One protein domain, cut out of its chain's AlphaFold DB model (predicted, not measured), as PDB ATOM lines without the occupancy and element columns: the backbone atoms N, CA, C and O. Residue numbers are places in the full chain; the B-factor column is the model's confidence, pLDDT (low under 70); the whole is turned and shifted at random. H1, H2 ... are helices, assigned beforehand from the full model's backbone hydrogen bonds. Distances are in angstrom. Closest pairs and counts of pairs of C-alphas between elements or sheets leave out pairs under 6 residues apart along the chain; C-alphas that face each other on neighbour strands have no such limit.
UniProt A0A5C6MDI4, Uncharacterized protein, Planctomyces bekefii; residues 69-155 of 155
ATOM      1  N   ASN A  69     121.093 102.928 185.569       90.38
ATOM      2  CA  ASN A  69     120.740 101.668 184.918       90.38
ATOM      3  C   ASN A  69     121.525 101.461 183.615       90.38
ATOM      4  O   ASN A  69     121.691 102.386 182.822       90.38
ATOM      5  N   LEU A  70     121.947 100.219 183.361       91.00
ATOM      6  CA  LEU A  70     122.388  99.774 182.039       91.00
ATOM      7  C   LEU A  70     121.206  99.097 181.341       91.00
ATOM      8  O   LEU A  70     120.791  98.011 181.744       91.00
ATOM      9  N   LEU A  71     120.678  99.729 180.294       87.94
ATOM     10  CA  LEU A  71     119.603  99.166 179.480       87.94
ATOM     11  C   LEU A  71     120.185  98.539 178.210       87.94
ATOM     12  O   LEU A  71     120.731  99.238 177.358       87.94
ATOM     13  N   ASP A  72     120.060  97.219 178.079       84.88
ATOM     14  CA  ASP A  72     120.544  96.466 176.922       84.88
ATOM     15  C   ASP A  72     119.374  95.856 176.145       84.88
ATOM     16  O   ASP A  72     118.742  94.891 176.573       84.88
ATOM     17  N   PHE A  73     119.084  96.442 174.983       78.88
ATOM     18  CA  PHE A  73     118.013  95.999 174.089       78.88
ATOM     19  C   PHE A  73     118.521  95.193 172.893       78.88
ATOM     20  O   PHE A  73     117.788  95.015 171.916       78.88
ATOM     21  N   ARG A  74     119.769  94.712 172.932       74.44
ATOM     22  CA  ARG A  74     120.300  93.856 171.871       74.44
ATOM     23  C   ARG A  74     119.532  92.536 171.851       74.44
ATOM     24  O   ARG A  74     119.527  91.781 172.821       74.44
ATOM     25  N   SER A  75     118.909  92.215 170.722       67.19
ATOM     26  CA  SER A  75     118.377  90.873 170.492       67.19
ATOM     27  C   SER A  75     119.512  89.951 170.065       67.19
ATOM     28  O   SER A  75     119.892  89.945 168.903       67.19
ATOM     29  N   MET A  76     119.988  89.100 170.972       56.41
ATOM     30  CA  MET A  76     120.966  88.037 170.672       56.41
ATOM     31  C   MET A  76     120.392  86.903 169.789       56.41
ATOM     32  O   MET A  76     121.050  85.890 169.560       56.41
ATOM     33  N   GLY A  77     119.145  87.033 169.321       54.56
ATOM     34  CA  GLY A  77     118.491  86.068 168.442       54.56
ATOM     35  C   GLY A  77     118.928  86.200 166.982       54.56
ATOM     36  O   GLY A  77     118.912  87.283 166.401       54.56
ATOM     37  N   THR A  78     119.239  85.071 166.348       50.16
ATOM     38  CA  THR A  78     119.454  84.970 164.903       50.16
ATOM     39  C   THR A  78     118.113  85.043 164.164       50.16
ATOM     40  O   THR A  78     117.410  84.046 164.012       50.16
ATOM     41  N   ARG A  79     117.717  86.224 163.672       50.09
ATOM     42  CA  ARG A  79     116.545  86.335 162.786       50.09
ATOM     43  C   ARG A  79     116.987  86.227 161.330       50.09
ATOM     44  O   ARG A  79     117.819  87.003 160.870       50.09
ATOM     45  N   LYS A  80     116.417  85.268 160.590       49.22
ATOM     46  CA  LYS A  80     116.544  85.204 159.124       49.22
ATOM     47  C   LYS A  80     115.908  86.474 158.540       49.22
ATOM     48  O   LYS A  80     114.693  86.629 158.607       49.22
ATOM     49  N   LEU A  81     116.715  87.395 158.008       50.03
ATOM     50  CA  LEU A  81     116.247  88.685 157.467       50.03
ATOM     51  C   LEU A  81     115.758  88.615 156.007       50.03
ATOM     52  O   LEU A  81     115.695  89.633 155.320       50.03
ATOM     53  N   THR A  82     115.399  87.438 155.500       47.88
ATOM     54  CA  THR A  82     115.056  87.266 154.081       47.88
ATOM     55  C   THR A  82     113.703  86.580 153.886       47.88
ATOM     56  O   THR A  82     113.566  85.411 154.236       47.88
ATOM     57  N   PRO A  83     112.734  87.245 153.218       45.72
ATOM     58  CA  PRO A  83     111.671  86.568 152.468       45.72
ATOM     59  C   PRO A  83     112.219  85.839 151.225       45.72
ATOM     60  O   PRO A  83     111.541  85.006 150.640       45.72
ATOM     61  N   ALA A  84     113.442  86.179 150.803       44.09
ATOM     62  CA  ALA A  84     114.064  85.739 149.553       44.09
ATOM     63  C   ALA A  84     114.794  84.388 149.638       44.09
ATOM     64  O   ALA A  84     115.567  84.058 148.742       44.09
ATOM     65  N   CYS A  85     114.616  83.629 150.718       50.22
ATOM     66  CA  CYS A  85     115.323  82.373 150.887       50.22
ATOM     67  C   CYS A  85     114.383  81.280 151.402       50.22
ATOM     68  O   CYS A  85     113.722  81.448 152.427       50.22
ATOM     69  N   ASP A  86     114.309  80.177 150.667       51.06
ATOM     70  CA  ASP A  86     113.566  78.988 151.065       51.06
ATOM     71  C   ASP A  86     114.270  78.247 152.222       51.06
ATOM     72  O   ASP A  86     115.314  78.658 152.744       51.06
ATOM     73  N   GLU A  87     113.671  77.141 152.656       54.50
ATOM     74  CA  GLU A  87     114.190  76.256 153.705       54.50
ATOM     75  C   GLU A  87     115.603  75.702 153.432       54.50
ATOM     76  O   GLU A  87     116.265  75.260 154.371       54.50
ATOM     77  N   ASN A  88     116.107  75.814 152.197       53.91
ATOM     78  CA  ASN A  88     117.390  75.263 151.759       53.91
ATOM     79  C   ASN A  88     118.515  76.300 151.660       53.91
ATOM     80  O   ASN A  88     119.630  75.975 151.242       53.91
ATOM     81  N   CYS A  89     118.272  77.547 152.060       51.25
ATOM     82  CA  CYS A  89     119.311  78.561 152.014       51.25
ATOM     83  C   CYS A  89     120.339  78.379 153.141       51.25
ATOM     84  O   CYS A  89     120.080  78.675 154.308       51.25
ATOM     85  N   THR A  90     121.538  77.946 152.759       50.72
ATOM     86  CA  THR A  90     122.745  77.835 153.596       50.72
ATOM     87  C   THR A  90     123.496  79.162 153.748       50.72
ATOM     88  O   THR A  90     124.655  79.173 154.156       50.72
ATOM     89  N   SER A  91     122.857  80.288 153.413       45.94
ATOM     90  CA  SER A  91     123.454  81.619 153.514       45.94
ATOM     91  C   SER A  91     123.869  81.905 154.968       45.94
ATOM     92  O   SER A  91     123.002  81.997 155.839       45.94
ATOM     93  N   PRO A  92     125.173  82.069 155.258       44.88
ATOM     94  CA  PRO A  92     125.673  82.311 156.609       44.88
ATOM     95  C   PRO A  92     125.412  83.746 157.090       44.88
ATOM     96  O   PRO A  92     125.810  84.094 158.199       44.88
ATOM     97  N   TYR A  93     124.737  84.580 156.289       46.81
ATOM     98  CA  TYR A  93     124.352  85.945 156.649       46.81
ATOM     99  C   TYR A  93     123.149  85.947 157.599       46.81
ATOM    100  O   TYR A  93     122.098  86.530 157.331       46.81
ATOM    101  N   TYR A  94     123.307  85.290 158.746       50.03
ATOM    102  CA  TYR A  94     122.589  85.700 159.937       50.03
ATOM    103  C   TYR A  94     123.052  87.128 160.220       50.03
ATOM    104  O   TYR A  94     124.250  87.377 160.318       50.03
ATOM    105  N   LEU A  95     122.121  88.075 160.281       54.44
ATOM    106  CA  LEU A  95     122.393  89.406 160.812       54.44
ATOM    107  C   LEU A  95     121.873  89.379 162.255       54.44
ATOM    108  O   LEU A  95     120.661  89.471 162.447       54.44
ATOM    109  N   PRO A  96     122.742  89.170 163.266       52.00
ATOM    110  CA  PRO A  96     122.336  88.998 164.665       52.00
ATOM    111  C   PRO A  96     121.738  90.249 165.325       52.00
ATOM    112  O   PRO A  96     121.641  90.320 166.542       52.00
ATOM    113  N   TRP A  97     121.365  91.268 164.557       59.28
ATOM    114  CA  TRP A  97     121.363  92.638 165.047       59.28
ATOM    115  C   TRP A  97     119.980  93.272 164.939       59.28
ATOM    116  O   TRP A  97     119.802  94.293 164.281       59.28
ATOM    117  N   LEU A  98     118.979  92.662 165.581       61.75
ATOM    118  CA  LEU A  98     117.720  93.371 165.815       61.75
ATOM    119  C   LEU A  98     117.912  94.287 167.022       61.75
ATOM    120  O   LEU A  98     117.935  93.838 168.170       61.75
ATOM    121  N   GLY A  99     118.071  95.573 166.744       66.12
ATOM    122  CA  GLY A  99     117.955  96.619 167.749       66.12
ATOM    123  C   GLY A  99     116.519  97.124 167.879       66.12
ATOM    124  O   GLY A  99     115.592  96.683 167.184       66.12
ATOM    125  N   ARG A 100     116.354  98.107 168.761       77.06
ATOM    126  CA  ARG A 100     115.185  98.986 168.788       77.06
ATOM    127  C   ARG A 100     115.542 100.294 168.078       77.06
ATOM    128  O   ARG A 100     116.667 100.767 168.247       77.06
ATOM    129  N   PRO A 101     114.637 100.871 167.275       76.75
ATOM    130  CA  PRO A 101     114.857 102.206 166.738       76.75
ATOM    131  C   PRO A 101     114.943 103.219 167.893       76.75
ATOM    132  O   PRO A 101     114.299 103.037 168.926       76.75
ATOM    133  N   TYR A 102     115.682 104.318 167.697       82.75
ATOM    134  CA  TYR A 102     115.839 105.412 168.684       82.75
ATOM    135  C   TYR A 102     114.514 106.062 169.099       82.75
ATOM    136  O   TYR A 102     114.445 106.814 170.063       82.75
ATOM    137  N   ASN A 103     113.458 105.749 168.369       86.56
ATOM    138  CA  ASN A 103     112.117 106.248 168.534       86.56
ATOM    139  C   ASN A 103     111.605 106.211 169.978       86.56
ATOM    140  O   ASN A 103     111.180 107.233 170.501       86.56
ATOM    141  N   GLU A 104     111.682 105.053 170.640       88.69
ATOM    142  CA  GLU A 104     111.185 104.895 172.014       88.69
ATOM    143  C   GLU A 104     112.005 105.735 173.012       88.69
ATOM    144  O   GLU A 104     111.446 106.267 173.968       88.69
ATOM    145  N   LEU A 105     113.310 105.919 172.763       90.25
ATOM    146  CA  LEU A 105     114.170 106.805 173.555       90.25
ATOM    147  C   LEU A 105     113.781 108.277 173.363       90.25
ATOM    148  O   LEU A 105     113.642 109.003 174.342       90.25
ATOM    149  N   LEU A 106     113.576 108.718 172.120       91.50
ATOM    150  CA  LEU A 106     113.151 110.092 171.834       91.50
ATOM    151  C   LEU A 106     111.774 110.380 172.438       91.50
ATOM    152  O   LEU A 106     111.589 111.417 173.065       91.50
ATOM    153  N   ILE A 107     110.836 109.437 172.336       92.00
ATOM    154  CA  ILE A 107     109.512 109.532 172.967       92.00
ATOM    155  C   ILE A 107     109.637 109.640 174.485       92.00
ATOM    156  O   ILE A 107     108.992 110.497 175.078       92.00
ATOM    157  N   SER A 108     110.481 108.821 175.120       93.19
ATOM    158  CA  SER A 108     110.756 108.940 176.557       93.19
ATOM    159  C   SER A 108     111.232 110.337 176.945       93.19
ATOM    160  O   SER A 108     110.752 110.881 177.934       93.19
ATOM    161  N   ILE A 109     112.130 110.934 176.156       94.31
ATOM    162  CA  ILE A 109     112.626 112.292 176.404       94.31
ATOM    163  C   ILE A 109     111.493 113.313 176.249       94.31
ATOM    164  O   ILE A 109     111.303 114.142 177.130       94.31
ATOM    165  N   MET A 110     110.695 113.239 175.182       93.69
ATOM    166  CA  MET A 110     109.570 114.163 174.975       93.69
ATOM    167  C   MET A 110     108.543 114.069 176.117       93.69
ATOM    168  O   MET A 110     108.134 115.090 176.669       93.69
ATOM    169  N   LEU A 111     108.188 112.847 176.526       93.75
ATOM    170  CA  LEU A 111     107.284 112.597 177.651       93.75
ATOM    171  C   LEU A 111     107.849 113.121 178.977       93.75
ATOM    172  O   LEU A 111     107.091 113.652 179.784       93.75
ATOM    173  N   ALA A 112     109.164 113.010 179.200       94.94
ATOM    174  CA  ALA A 112     109.817 113.552 180.392       94.94
ATOM    175  C   ALA A 112     109.651 115.077 180.512       94.94
ATOM    176  O   ALA A 112     109.514 115.593 181.616       94.94
ATOM    177  N   PHE A 113     109.573 115.784 179.382       94.06
ATOM    178  CA  PHE A 113     109.300 117.224 179.333       94.06
ATOM    179  C   PHE A 113     107.804 117.572 179.231       94.06
ATOM    180  O   PHE A 113     107.452 118.720 178.965       94.06
ATOM    181  N   GLY A 114     106.911 116.601 179.449       94.06
ATOM    182  CA  GLY A 114     105.463 116.817 179.447       94.06
ATOM    183  C   GLY A 114     104.844 117.008 178.061       94.06
ATOM    184  O   GLY A 114     103.695 117.439 177.969       94.06
ATOM    185  N   LEU A 115     105.576 116.689 176.991       94.12
ATOM    186  CA  LEU A 115     105.055 116.715 175.626       94.12
ATOM    187  C   LEU A 115     104.222 115.458 175.348       94.12
ATOM    188  O   LEU A 115     104.450 114.396 175.930       94.12
ATOM    189  N   GLY A 116     103.272 115.561 174.422       92.81
ATOM    190  CA  GLY A 116     102.423 114.463 173.968       92.81
ATOM    191  C   GLY A 116     102.498 114.231 172.455       92.81
ATOM    192  O   GLY A 116     103.082 115.031 171.733       92.81
ATOM    193  N   PRO A 117     101.860 113.162 171.933       92.06
ATOM    194  CA  PRO A 117     101.912 112.802 170.511       92.06
ATOM    195  C   PRO A 117     101.642 113.952 169.535       92.06
ATOM    196  O   PRO A 117     102.266 114.030 168.484       92.06
ATOM    197  N   VAL A 118     100.759 114.879 169.907       91.75
ATOM    198  CA  VAL A 118     100.441 116.071 169.106       91.75
ATOM    199  C   VAL A 118     101.647 116.989 168.860       91.75
ATOM    200  O   VAL A 118     101.656 117.716 167.870       91.75
ATOM    201  N   ASP A 119     102.664 116.941 169.720       92.12
ATOM    202  CA  ASP A 119     103.840 117.811 169.664       92.12
ATOM    203  C   ASP A 119     104.946 117.276 168.740       92.12
ATOM    204  O   ASP A 119     105.828 118.039 168.342       92.12
ATOM    205  N   TRP A 120     104.929 115.984 168.385       89.62
ATOM    206  CA  TRP A 120     105.982 115.369 167.561       89.62
ATOM    207  C   TRP A 120     105.489 114.571 166.356       89.62
ATOM    208  O   TRP A 120     106.270 114.322 165.436       89.62
ATOM    209  N   GLU A 121     104.230 114.138 166.335       91.88
ATOM    210  CA  GLU A 121     103.707 113.349 165.223       91.88
ATOM    211  C   GLU A 121     103.406 114.243 164.020       91.88
ATOM    212  O   GLU A 121     102.613 115.183 164.082       91.88
ATOM    213  N   ALA A 122     104.018 113.914 162.885       87.06
ATOM    214  CA  ALA A 122     103.719 114.548 161.610       87.06
ATOM    215  C   ALA A 122     102.624 113.766 160.876       87.06
ATOM    216  O   ALA A 122     102.603 112.536 160.889       87.06
ATOM    217  N   SER A 123     101.720 114.477 160.195       85.12
ATOM    218  CA  SER A 123     100.708 113.876 159.307       85.12
ATOM    219  C   SER A 123      99.821 112.802 159.963       85.12
ATOM    220  O   SER A 123      99.311 111.929 159.269       85.12
ATOM    221  N   ALA A 124      99.622 112.879 161.287       78.69
ATOM    222  CA  ALA A 124      98.894 111.897 162.099       78.69
ATOM    223  C   ALA A 124      99.491 110.470 162.101       78.69
ATOM    224  O   ALA A 124      98.815 109.522 162.513       78.69
ATOM    225  N   GLU A 125     100.750 110.314 161.687       86.38
ATOM    226  CA  GLU A 125     101.455 109.035 161.738       86.38
ATOM    227  C   GLU A 125     102.047 108.791 163.135       86.38
ATOM    228  O   GLU A 125     102.732 109.666 163.671       86.38
ATOM    229  N   PRO A 126     101.825 107.611 163.749       88.25
ATOM    230  CA  PRO A 126     102.337 107.344 165.086       88.25
ATOM    231  C   PRO A 126     103.872 107.338 165.183       88.25
ATOM    232  O   PRO A 126     104.546 106.625 164.432       88.25
ATOM    233  N   GLY A 127     104.407 108.022 166.198       85.38
ATOM    234  CA  GLY A 127     105.832 108.037 166.561       85.38
ATOM    235  C   GLY A 127     106.679 109.125 165.891       85.38
ATOM    236  O   GLY A 127     106.156 110.118 165.402       85.38
ATOM    237  N   PHE A 128     108.008 108.957 165.903       81.00
ATOM    238  CA  PHE A 128     108.981 109.977 165.503       81.00
ATOM    239  C   PHE A 128     109.749 109.586 164.217       81.00
ATOM    240  O   PHE A 128     110.752 108.880 164.250       81.00
ATOM    241  N   GLY A 129     109.297 110.073 163.056       77.75
ATOM    242  CA  GLY A 129     109.986 109.889 161.765       77.75
ATOM    243  C   GLY A 129     109.335 108.876 160.813       77.75
ATOM    244  O   GLY A 129     108.167 108.524 160.966       77.75
ATOM    245  N   ASP A 130     110.093 108.444 159.798       78.12
ATOM    246  CA  ASP A 130     109.643 107.532 158.736       78.12
ATOM    247  C   ASP A 130     110.132 106.093 158.984       78.12
ATOM    248  O   ASP A 130     111.290 105.855 159.327       78.12
ATOM    249  N   TYR A 131     109.239 105.123 158.791       78.00
ATOM    250  CA  TYR A 131     109.498 103.691 158.978       78.00
ATOM    251  C   TYR A 131     109.320 102.874 157.695       78.00
ATOM    252  O   TYR A 131     109.342 101.640 157.758       78.00
ATOM    253  N   GLY A 132     109.109 103.530 156.550       73.44
ATOM    254  CA  GLY A 132     108.905 102.876 155.257       73.44
ATOM    255  C   GLY A 132     110.042 101.923 154.880       73.44
ATOM    256  O   GLY A 132     109.803 100.882 154.268       73.44
ATOM    257  N   ASP A 133     111.257 102.207 155.354       69.94
ATOM    258  CA  ASP A 133     112.455 101.422 155.063       69.94
ATOM    259  C   ASP A 133     112.650 100.178 155.955       69.94
ATOM    260  O   ASP A 133     113.627  99.446 155.785       69.94
ATOM    261  N   ASN A 134     111.710  99.827 156.846       72.94
ATOM    262  CA  ASN A 134     111.779  98.561 157.603       72.94
ATOM    263  C   ASN A 134     111.384  97.313 156.774       72.94
ATOM    264  O   ASN A 134     110.889  96.318 157.310       72.94
ATOM    265  N   PHE A 135     111.591  97.321 155.456       66.88
ATOM    266  CA  PHE A 135     111.137  96.267 154.533       66.88
ATOM    267  C   PHE A 135     111.814  94.901 154.758       66.88
ATOM    268  O   PHE A 135     111.314  93.869 154.308       66.88
ATOM    269  N   ARG A 136     112.947  94.869 155.472       65.75
ATOM    270  CA  ARG A 136     113.668  93.638 155.853       65.75
ATOM    271  C   ARG A 136     113.408  93.188 157.291       65.75
ATOM    272  O   ARG A 136     114.034  92.226 157.722       65.75
ATOM    273  N   ASN A 137     112.503  93.839 158.030       69.56
ATOM    274  CA  ASN A 137     112.308  93.605 159.468       69.56
ATOM    275  C   ASN A 137     113.626  93.713 160.260       69.56
ATOM    276  O   ASN A 137     113.915  92.874 161.113       69.56
ATOM    277  N   GLN A 138     114.444  94.719 159.934       69.06
ATOM    278  CA  GLN A 138     115.775  94.939 160.518       69.06
ATOM    279  C   GLN A 138     115.704  95.386 161.982       69.06
ATOM    280  O   GLN A 138     116.664  95.224 162.727       69.06
ATOM    281  N   TYR A 139     114.565  95.931 162.403       72.62
ATOM    282  CA  TYR A 139     114.302  96.348 163.775       72.62
ATOM    283  C   TYR A 139     112.831  96.127 164.132       72.62
ATOM    284  O   TYR A 139     111.954  96.018 163.267       72.62
ATOM    285  N   THR A 140     112.551  96.047 165.432       74.56
ATOM    286  CA  THR A 140     111.180  95.911 165.940       74.56
ATOM    287  C   THR A 140     110.607  97.294 166.216       74.56
ATOM    288  O   THR A 140     111.168  98.038 167.010       74.56
ATOM    289  N   LEU A 141     109.485  97.631 165.575       73.62
ATOM    290  CA  LEU A 141     108.830  98.938 165.730       73.62
ATOM    291  C   LEU A 141     108.100  99.115 167.067       73.62
ATOM    292  O   LEU A 141     107.807 100.244 167.443       73.62
ATOM    293  N   GLY A 142     107.802  98.014 167.766       74.12
ATOM    294  CA  GLY A 142     107.078  98.055 169.035       74.12
ATOM    295  C   GLY A 142     105.762  98.829 168.930       74.12
ATOM    296  O   GLY A 142     105.123  98.871 167.874       74.12
ATOM    297  N   ASN A 143     105.361  99.450 170.037       85.00
ATOM    298  CA  ASN A 143     104.347 100.495 170.015       85.00
ATOM    299  C   ASN A 143     105.055 101.831 169.775       85.00
ATOM    300  O   ASN A 143     105.798 102.304 170.629       85.00
ATOM    301  N   LYS A 144     104.778 102.461 168.631       86.00
ATOM    302  CA  LYS A 144     105.424 103.707 168.196       86.00
ATOM    303  C   LYS A 144     105.139 104.924 169.083       86.00
ATOM    304  O   LYS A 144     105.679 105.981 168.807       86.00
ATOM    305  N   ARG A 145     104.286 104.802 170.103       88.25
ATOM    306  CA  ARG A 145     104.008 105.839 171.112       88.25
ATOM    307  C   ARG A 145     104.450 105.436 172.515       88.25
ATOM    308  O   ARG A 145     104.225 106.184 173.461       88.25
ATOM    309  N   SER A 146     105.011 104.241 172.677       89.69
ATOM    310  CA  SER A 146     105.485 103.798 173.980       89.69
ATOM    311  C   SER A 146     106.855 104.399 174.287       89.69
ATOM    312  O   SER A 146     107.701 104.470 173.393       89.69
ATOM    313  N   PRO A 147     107.091 104.805 175.547       91.44
ATOM    314  CA  PRO A 147     108.433 105.133 176.000       91.44
ATOM    315  C   PRO A 147     109.329 103.894 175.948       91.44
ATOM    316  O   PRO A 147     108.849 102.753 175.952       91.44
ATOM    317  N   LEU A 148     110.639 104.123 175.975       90.06
ATOM    318  CA  LEU A 148     111.620 103.068 176.155       90.06
ATOM    319  C   LEU A 148     111.333 102.323 177.470       90.06
ATOM    320  O   LEU A 148     111.278 102.956 178.534       90.06
ATOM    321  N   PRO A 149     111.139 100.992 177.433       88.50
ATOM    322  CA  PRO A 149     110.870 100.226 178.641       88.50
ATOM    323  C   PRO A 149     111.965 100.432 179.689       88.50
ATOM    324  O   PRO A 149     113.141 100.497 179.346       88.50
ATOM    325  N   LEU A 150     111.583 100.473 180.969       89.88
ATOM    326  CA  LEU A 150     112.497 100.583 182.120       89.88
ATOM    327  C   LEU A 150     113.257 101.918 182.252       89.88
ATOM    328  O   LEU A 150     114.024 102.061 183.197       89.88
ATOM    329  N   LEU A 151     113.064 102.880 181.340       92.12
ATOM    330  CA  LEU A 151     113.745 104.176 181.413       92.12
ATOM    331  C   LEU A 151     113.015 105.178 182.319       92.12
ATOM    332  O   LEU A 151     113.641 105.852 183.138       92.12
ATOM    333  N   MET A 152     111.698 105.280 182.145       93.38
ATOM    334  CA  MET A 152     110.863 106.226 182.886       93.38
ATOM    335  C   MET A 152     110.728 105.790 184.347       93.38
ATOM    336  O   MET A 152     110.657 104.589 184.631       93.38
ATOM    337  N   SER A 153     110.652 106.753 185.267       88.69
ATOM    338  CA  SER A 153     110.306 106.474 186.660       88.69
ATOM    339  C   SER A 153     108.901 105.859 186.746       88.69
ATOM    340  O   SER A 153     107.982 106.228 186.013       88.69
ATOM    341  N   GLN A 154     108.744 104.849 187.606       74.81
ATOM    342  CA  GLN A 154     107.435 104.253 187.886       74.81
ATOM    343  C   GLN A 154     106.662 105.242 188.768       74.81
ATOM    344  O   GLN A 154     107.126 105.560 189.863       74.81
ATOM    345  N   SER A 155     105.528 105.743 188.274       57.00
ATOM    346  CA  SER A 155     104.591 106.588 189.030       57.00
ATOM    347  C   SER A 155     103.839 105.806 190.099       57.00
ATOM    348  O   SER A 155     103.371 104.696 189.745       57.00
TER     349      SER A 155
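What this domain is: This is residues 69 to 155 of the 155 residues of an uncharacterized protein of Planctomyces bekefii (UniProt A0A5C6MDI4). This domain has little regular structure: long loops make a loose, only just flat body, with two short helices, H1 and then H2, towards one end and a loop, residues 84 to 90, sticking out at the other. The printed part has 87 residues, 14 of them in the helices, with no named strand; the class is all helix. The radius of gyration of the C-alphas is 16.1 A, and the spans are 51 by 35 by 14 A.

How they stand to each other: H1, residues 103 to 112, and H2, residues 117 to 120, are near each other; their closest C-alphas are 8.3 A apart. A tight link of 4 residues joins them. Every O i to N i+4 pair in H1 is within hydrogen-bond range; H2 is too short for such a pair.

Where its parts are: Residues 69 to 102 have no named element. H1 begins at C-alpha 103 (112.117, 106.248, 168.534) and spans 14.1 A. H2 spans 5.6 A, ending at C-alpha 120 (105.982, 115.369, 167.561).

The domain as a whole: The C-alphas farthest apart, of Asn 88 and Gly 114, are 51.3 A apart. The printed part has no cut. Confidence is low in 31 residues, among them 75 to 99.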